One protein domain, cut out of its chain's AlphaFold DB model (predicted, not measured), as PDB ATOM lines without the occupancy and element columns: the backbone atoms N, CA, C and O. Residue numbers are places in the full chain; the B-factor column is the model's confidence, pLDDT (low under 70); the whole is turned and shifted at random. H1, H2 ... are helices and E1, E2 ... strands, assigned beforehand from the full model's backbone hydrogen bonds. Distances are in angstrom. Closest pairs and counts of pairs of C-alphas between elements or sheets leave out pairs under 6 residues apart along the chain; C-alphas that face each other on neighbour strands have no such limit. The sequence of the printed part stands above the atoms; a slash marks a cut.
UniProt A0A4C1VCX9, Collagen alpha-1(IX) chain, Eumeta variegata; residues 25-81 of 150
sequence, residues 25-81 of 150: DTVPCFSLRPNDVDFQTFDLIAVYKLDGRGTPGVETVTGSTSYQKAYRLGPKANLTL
ATOM      1  N   ASP A  25      21.573   3.527  53.699       48.16
ATOM      2  CA  ASP A  25      20.442   4.344  54.189       48.16
ATOM      3  C   ASP A  25      20.379   5.817  53.700       48.16
ATOM      4  O   ASP A  25      19.720   6.692  54.272       48.16
ATOM      5  N   THR A  26      21.107   6.142  52.637       50.03
ATOM      6  CA  THR A  26      21.487   7.487  52.214       50.03
ATOM      7  C   THR A  26      20.895   7.930  50.877       50.03
ATOM      8  O   THR A  26      21.215   9.031  50.446       50.03
ATOM      9  N   VAL A  27      19.987   7.180  50.241       53.34
ATOM     10  CA  VAL A  27      19.315   7.619  48.993       53.34
ATOM     11  C   VAL A  27      17.960   8.320  49.238       53.34
ATOM     12  O   VAL A  27      17.295   8.027  50.233       53.34
ATOM     13  N   PRO A  28      17.502   9.236  48.351       52.16
ATOM     14  CA  PRO A  28      16.235   9.982  48.493       52.16
ATOM     15  C   PRO A  28      14.939   9.150  48.514       52.16
ATOM     16  O   PRO A  28      13.853   9.711  48.609       52.16
ATOM     17  N   CYS A  29      15.021   7.825  48.430       56.16
ATOM     18  CA  CYS A  29      13.875   6.917  48.497       56.16
ATOM     19  C   CYS A  29      14.138   5.749  49.460       56.16
ATOM     20  O   CYS A  29      13.524   4.691  49.342       56.16
ATOM     21  N   PHE A  30      15.102   5.906  50.373       51.38
ATOM     22  CA  PHE A  30      15.507   4.823  51.250       51.38
ATOM     23  C   PHE A  30      14.476   4.588  52.355       51.38
ATOM     24  O   PHE A  30      14.213   5.486  53.154       51.38
ATOM     25  N   SER A  31      13.968   3.355  52.410       51.72
ATOM     26  CA  SER A  31      12.977   2.792  53.340       51.72
ATOM     27  C   SER A  31      11.496   3.068  53.044       51.72
ATOM     28  O   SER A  31      10.773   3.550  53.905       51.72
ATOM     29  N   LEU A  32      11.011   2.658  51.866       50.25
ATOM     30  CA  LEU A  32       9.611   2.227  51.760       50.25
ATOM     31  C   LEU A  32       9.539   0.732  52.082       50.25
ATOM     32  O   LEU A  32      10.078  -0.103  51.351       50.25
ATOM     33  N   ARG A  33       8.911   0.384  53.204       53.84
ATOM     34  CA  ARG A  33       8.514  -0.997  53.500       53.84
ATOM     35  C   ARG A  33       7.400  -1.412  52.526       53.84
ATOM     36  O   ARG A  33       6.698  -0.545  52.004       53.84
ATOM     37  N   PRO A  34       7.168  -2.714  52.288       40.78
ATOM     38  CA  PRO A  34       5.938  -3.146  51.629       40.78
ATOM     39  C   PRO A  34       4.739  -2.595  52.428       40.78
ATOM     40  O   PRO A  34       4.623  -2.919  53.608       40.78
ATOM     41  N   ASN A  35       3.908  -1.752  51.797       51.38
ATOM     42  CA  ASN A  35       2.823  -0.904  52.345       51.38
ATOM     43  C   ASN A  35       3.147   0.562  52.706       51.38
ATOM     44  O   ASN A  35       2.218   1.271  53.090       51.38
ATOM     45  N   ASP A  36       4.372   1.065  52.536       51.28
ATOM     46  CA  ASP A  36       4.584   2.520  52.561       51.28
ATOM     47  C   ASP A  36       4.105   3.118  51.229       51.28
ATOM     48  O   ASP A  36       4.527   2.702  50.149       51.28
ATOM     49  N   VAL A  37       3.170   4.065  51.307       50.34
ATOM     50  CA  VAL A  37       2.434   4.607  50.149       50.34
ATOM     51  C   VAL A  37       3.003   5.955  49.680       50.34
ATOM     52  O   VAL A  37       2.631   6.453  48.620       50.34
ATOM     53  N   ASP A  38       3.966   6.527  50.408       54.12
ATOM     54  CA  ASP A  38       4.402   7.906  50.188       54.12
ATOM     55  C   ASP A  38       5.805   7.979  49.570       54.12
ATOM     56  O   ASP A  38       6.808   8.242  50.238       54.12
ATOM     57  N   PHE A  39       5.891   7.780  48.252       58.69
ATOM     58  CA  PHE A  39       7.076   8.205  47.502       58.69
ATOM     59  C   PHE A  39       7.221   9.733  47.601       58.69
ATOM     60  O   PHE A  39       6.269  10.475  47.342       58.69
ATOM     61  N   GLN A  40       8.423  10.225  47.924       67.38
ATOM     62  CA  GLN A  40       8.699  11.665  47.923       67.38
ATOM     63  C   GLN A  40       8.493  12.241  46.515       67.38
ATOM     64  O   GLN A  40       9.286  12.003  45.604       67.38
ATOM     65  N   THR A  41       7.415  13.008  46.338       76.75
ATOM     66  CA  THR A  41       7.102  13.694  45.080       76.75
ATOM     67  C   THR A  41       7.669  15.105  45.115       76.75
ATOM     68  O   THR A  41       7.356  15.891  46.007       76.75
ATOM     69  N   PHE A  42       8.486  15.445  44.120       78.19
ATOM     70  CA  PHE A  42       9.019  16.793  43.954       78.19
ATOM     71  C   PHE A  42       8.207  17.556  42.910       78.19
ATOM     72  O   PHE A  42       8.276  17.251  41.718       78.19
ATOM     73  N   ASP A  43       7.470  18.576  43.349       84.06
ATOM     74  CA  ASP A  43       6.776  19.485  42.440       84.06
ATOM     75  C   ASP A  43       7.732  20.572  41.927       84.06
ATOM     76  O   ASP A  43       8.079  21.529  42.627       84.06
ATOM     77  N   LEU A  44       8.151  20.436  40.669       86.19
ATOM     78  CA  LEU A  44       9.044  21.394  40.024       86.19
ATOM     79  C   LEU A  44       8.399  22.776  39.830       86.19
ATOM     80  O   LEU A  44       9.119  23.773  39.849       86.19
ATOM     81  N   ILE A  45       7.073  22.872  39.684       89.19
ATOM     82  CA  ILE A  45       6.375  24.166  39.574       89.19
ATOM     83  C   ILE A  45       6.590  24.964  40.862       89.19
ATOM     84  O   ILE A  45       7.009  26.123  40.795       89.19
ATOM     85  N   ALA A  46       6.391  24.322  42.014       86.19
ATOM     86  CA  ALA A  46       6.595  24.925  43.328       86.19
ATOM     87  C   ALA A  46       8.080  25.203  43.619       86.19
ATOM     88  O   ALA A  46       8.440  26.288  44.081       86.19
ATOM     89  N   VAL A  47       8.976  24.262  43.295       85.50
ATOM     90  CA  VAL A  47      10.430  24.407  43.511       85.50
ATOM     91  C   VAL A  47      10.998  25.610  42.751       85.50
ATOM     92  O   VAL A  47      11.798  26.372  43.301       85.50
ATOM     93  N   TYR A  48      10.556  25.828  41.510       86.12
ATOM     94  CA  TYR A  48      10.929  27.004  40.717       86.12
ATOM     95  C   TYR A  48      10.064  28.241  40.999       86.12
ATOM     96  O   TYR A  48      10.302  29.291  40.400       86.12
ATOM     97  N   LYS A  49       9.089  28.140  41.913       88.19
ATOM     98  CA  LYS A  49       8.143  29.204  42.279       88.19
ATOM     99  C   LYS A  49       7.405  29.778  41.067       88.19
ATOM    100  O   LYS A  49       7.212  30.990  40.963       88.19
ATOM    101  N   LEU A  50       7.030  28.932  40.109       88.81
ATOM    102  CA  LEU A  50       6.318  29.379  38.904       88.81
ATOM    103  C   LEU A  50       4.889  29.832  39.231       88.81
ATOM    104  O   LEU A  50       4.343  30.701  38.558       88.81
ATOM    105  N   ASP A  51       4.303  29.253  40.275       85.56
ATOM    106  CA  ASP A  51       3.003  29.586  40.854       85.56
ATOM    107  C   ASP A  51       3.008  30.850  41.732       85.56
ATOM    108  O   ASP A  51       1.941  31.396  42.029       85.56
ATOM    109  N   GLY A  52       4.192  31.336  42.108       79.38
ATOM    110  CA  GLY A  52       4.393  32.570  42.856       79.38
ATOM    111  C   GLY A  52       4.285  33.836  42.000       79.38
ATOM    112  O   GLY A  52       4.256  33.811  40.769       79.38
ATOM    113  N   ARG A  53       4.253  35.001  42.657       75.44
ATOM    114  CA  ARG A  53       4.292  36.289  41.949       75.44
ATOM    115  C   ARG A  53       5.710  36.584  41.459       75.44
ATOM    116  O   ARG A  53       6.641  36.624  42.256       75.44
ATOM    117  N   GLY A  54       5.837  36.905  40.172       68.94
ATOM    118  CA  GLY A  54       6.981  37.660  39.662       68.94
ATOM    119  C   GLY A  54       8.235  36.857  39.321       68.94
ATOM    120  O   GLY A  54       9.313  37.448  39.324       68.94
ATOM    121  N   THR A  55       8.133  35.564  38.992       81.12
ATOM    122  CA  THR A  55       9.274  34.830  38.416       81.12
ATOM    123  C   THR A  55       9.659  35.470  37.077       81.12
ATOM    124  O   THR A  55       8.856  35.448  36.137       81.12
ATOM    125  N   PRO A  56      10.852  36.087  36.960       86.75
ATOM    126  CA  PRO A  56      11.194  36.876  35.784       86.75
ATOM    127  C   PRO A  56      11.140  36.046  34.503       86.75
ATOM    128  O   PRO A  56      11.673  34.942  34.438       86.75
ATOM    129  N   GLY A  57      10.497  36.592  33.470       87.88
ATOM    130  CA  GLY A  57      10.365  35.927  32.174       87.88
ATOM    131  C   GLY A  57       9.379  34.757  32.145       87.88
ATOM    132  O   GLY A  57       9.353  34.057  31.138       87.88
ATOM    133  N   VAL A  58       8.578  34.544  33.192       90.94
ATOM    134  CA  VAL A  58       7.510  33.535  33.222       90.94
ATOM    135  C   VAL A  58       6.151  34.223  33.214       90.94
ATOM    136  O   VAL A  58       5.916  35.170  33.961       90.94
ATOM    137  N   GLU A  59       5.242  33.728  32.382       90.50
ATOM    138  CA  GLU A  59       3.863  34.200  32.320       90.50
ATOM    139  C   GLU A  59       2.880  33.073  32.627       90.50
ATOM    140  O   GLU A  59       3.061  31.936  32.194       90.50
ATOM    141  N   THR A  60       1.808  33.399  33.344       91.31
ATOM    142  CA  THR A  60       0.710  32.461  33.591       91.31
ATOM    143  C   THR A  60      -0.250  32.461  32.404       91.31
ATOM    144  O   THR A  60      -0.729  33.519  32.003       91.31
ATOM    145  N   VAL A  61      -0.544  31.282  31.858       91.56
ATOM    146  CA  VAL A  61      -1.458  31.081  30.723       91.56
ATOM    147  C   VAL A  61      -2.433  29.933  31.008       91.56
ATOM    148  O   VAL A  61      -2.231  29.153  31.938       91.56
ATOM    149  N   THR A  62      -3.490  29.813  30.207       93.50
ATOM    150  CA  THR A  62      -4.397  28.656  30.256       93.50
ATOM    151  C   THR A  62      -3.669  27.390  29.802       93.50
ATOM    152  O   THR A  62      -2.923  27.412  28.821       93.50
ATOM    153  N   GLY A  63      -3.860  26.297  30.538       92.38
ATOM    154  CA  GLY A  63      -3.262  24.995  30.262       92.38
ATOM    155  C   GLY A  63      -4.058  24.175  29.250       92.38
ATOM    156  O   GLY A  63      -4.691  24.707  28.344       92.38
ATOM    157  N   SER A  64      -4.022  22.852  29.412       88.25
ATOM    158  CA  SER A  64      -4.728  21.897  28.542       88.25
ATOM    159  C   SER A  64      -6.254  22.019  28.594       88.25
ATOM    160  O   SER A  64      -6.928  21.619  27.652       88.25
ATOM    161  N   THR A  65      -6.800  22.581  29.672       92.12
ATOM    162  CA  THR A  65      -8.225  22.896  29.831       92.12
ATOM    163  C   THR A  65      -8.387  24.323  30.353       92.12
ATOM    164  O   THR A  65      -7.442  24.899  30.894       92.12
ATOM    165  N   SER A  66      -9.595  24.888  30.242       90.69
ATOM    166  CA  SER A  66      -9.918  26.247  30.712       90.69
ATOM    167  C   SER A  66      -9.696  26.463  32.212       90.69
ATOM    168  O   SER A  66      -9.488  27.596  32.635       90.69
ATOM    169  N   TYR A  67      -9.726  25.393  33.009       93.00
ATOM    170  CA  TYR A  67      -9.535  25.433  34.461       93.00
ATOM    171  C   TYR A  67      -8.094  25.128  34.889       93.00
ATOM    172  O   TYR A  67      -7.736  25.335  36.047       93.00
ATOM    173  N   GLN A  68      -7.258  24.631  33.975       90.94
ATOM    174  CA  GLN A  68      -5.865  24.323  34.267       90.94
ATOM    175  C   GLN A  68      -4.979  25.532  34.003       90.94
ATOM    176  O   GLN A  68      -5.128  26.247  33.014       90.94
ATOM    177  N   LYS A  69      -4.005  25.722  34.887       91.25
ATOM    178  CA  LYS A  69      -2.972  26.742  34.753       91.25
ATOM    179  C   LYS A  69      -1.732  26.133  34.102       91.25
ATOM    180  O   LYS A  69      -1.340  25.020  34.440       91.25
ATOM    181  N   ALA A  70      -1.107  26.873  33.198       93.00
ATOM    182  CA  ALA A  70       0.198  26.555  32.640       93.00
ATOM    183  C   ALA A  70       1.129  27.770  32.713       93.00
ATOM    184  O   ALA A  70       0.695  28.909  32.896       93.00
ATOM    185  N   TYR A  71       2.427  27.515  32.566       92.44
ATOM    186  CA  TYR A  71       3.469  28.524  32.726       92.44
ATOM    187  C   TYR A  71       4.265  28.647  31.434       92.44
ATOM    188  O   TYR A  71       4.974  27.726  31.023       92.44
ATOM    189  N   ARG A  72       4.134  29.795  30.771       90.50
ATOM    190  CA  ARG A  72       4.863  30.119  29.549       90.50
ATOM    191  C   ARG A  72       6.237  30.664  29.914       90.50
ATOM    192  O   ARG A  72       6.346  31.712  30.545       90.50
ATOM    193  N   LEU A  73       7.279  29.962  29.480       88.88
ATOM    194  CA  LEU A  73       8.668  30.362  29.695       88.88
ATOM    195  C   LEU A  73       9.136  31.261  28.545       88.88
ATOM    196  O   LEU A  73       9.195  30.831  27.392       88.88
ATOM    197  N   GLY A  74       9.444  32.515  28.855       85.06
ATOM    198  CA  GLY A  74       9.981  33.498  27.920       85.06
ATOM    199  C   GLY A  74      11.516  33.535  27.893       85.06
ATOM    200  O   GLY A  74      12.179  32.874  28.692       85.06
ATOM    201  N   PRO A  75      12.117  34.365  27.020       82.44
ATOM    202  CA  PRO A  75      13.573  34.431  26.836       82.44
ATOM    203  C   PRO A  75      14.368  34.841  28.084       82.44
ATOM    204  O   PRO A  75      15.561  34.573  28.170       82.44
ATOM    205  N   LYS A  76      13.716  35.523  29.032       84.06
ATOM    206  CA  LYS A  76      14.324  35.993  30.285       84.06
ATOM    207  C   LYS A  76      14.147  35.007  31.449       84.06
ATOM    208  O   LYS A  76      14.624  35.296  32.541       84.06
ATOM    209  N   ALA A  77      13.456  33.882  31.238       87.38
ATOM    210  CA  ALA A  77      13.255  32.879  32.278       87.38
ATOM    211  C   ALA A  77      14.562  32.136  32.570       87.38
ATOM    212  O   ALA A  77      15.191  31.587  31.666       87.38
ATOM    213  N   ASN A  78      14.947  32.075  33.845       86.62
ATOM    214  CA  ASN A  78      16.078  31.276  34.303       86.62
ATOM    215  C   ASN A  78      15.614  30.263  35.353       86.62
ATOM    216  O   ASN A  78      15.479  30.594  36.528       86.62
ATOM    217  N   LEU A  79      15.393  29.024  34.917       86.75
ATOM    218  CA  LEU A  79      14.965  27.913  35.771       86.75
ATOM    219  C   LEU A  79      16.149  27.007  36.127       86.75
ATOM    220  O   LEU A  79      16.139  25.800  35.892       86.75
ATOM    221  N   THR A  80      17.203  27.604  36.681       87.50
ATOM    222  CA  THR A  80      18.388  26.869  37.135       87.50
ATOM    223  C   THR A  80      18.442  26.868  38.653       87.50
ATOM    224  O   THR A  80      18.453  27.925  39.279       87.50
ATOM    225  N   LEU A  81      18.529  25.679  39.245       83.75
ATOM    226  CA  LEU A  81      18.742  25.500  40.677       83.75
ATOM    227  C   LEU A  81      19.915  24.545  40.915       83.75
ATOM    228  O   LEU A  81      20.130  23.635  40.110       83.75
TER     229      LEU A  81
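This is residues 25 to 81 of the 150 residues of the protein "Collagen alpha-1(IX) chain" of Eumeta variegata (UniProt A0A4C1VCX9). With little regular structure, the domain is a long arm without named elements, residues 25 to 43, leading past one short helix, H1, to a small two-stranded hairpin, E1 and E2, at the other end; residues 32 to 37 stick out free. The printed part has 57 residues, 14 of them in named elements, in the order H1, E1, E2; the class is mixed, and the sheet E1 - E2 is antiparallel. It is extended, with a radius of gyration of the C-alphas of 16.2 A, and only just elongated, spanning 43 by 28 by 16 A.

H1, residues 44 to 47, is too short for an O i to N i+4 pair; its one O i to N i+3 pair is within range. E1, residues 58 to 62, and E2, residues 69 to 73, form a hairpin, antiparallel at 143 degrees. N 59 and O 72, 2.9 A apart, are within hydrogen-bond range. H1 and E2 are apart.

H1 begins at C-alpha 44 (9.044, 21.394, 40.024). E1 and E2 each measure 13.2 A; E2 ends at C-alpha 73 (8.668, 30.362, 29.695).

The C-alphas farthest apart, of Pro 34 and Pro 75, are 45.7 A apart. The printed part has no cut, and both links are short. Residues 25 to 40 and residue 54 have pLDDT under 70.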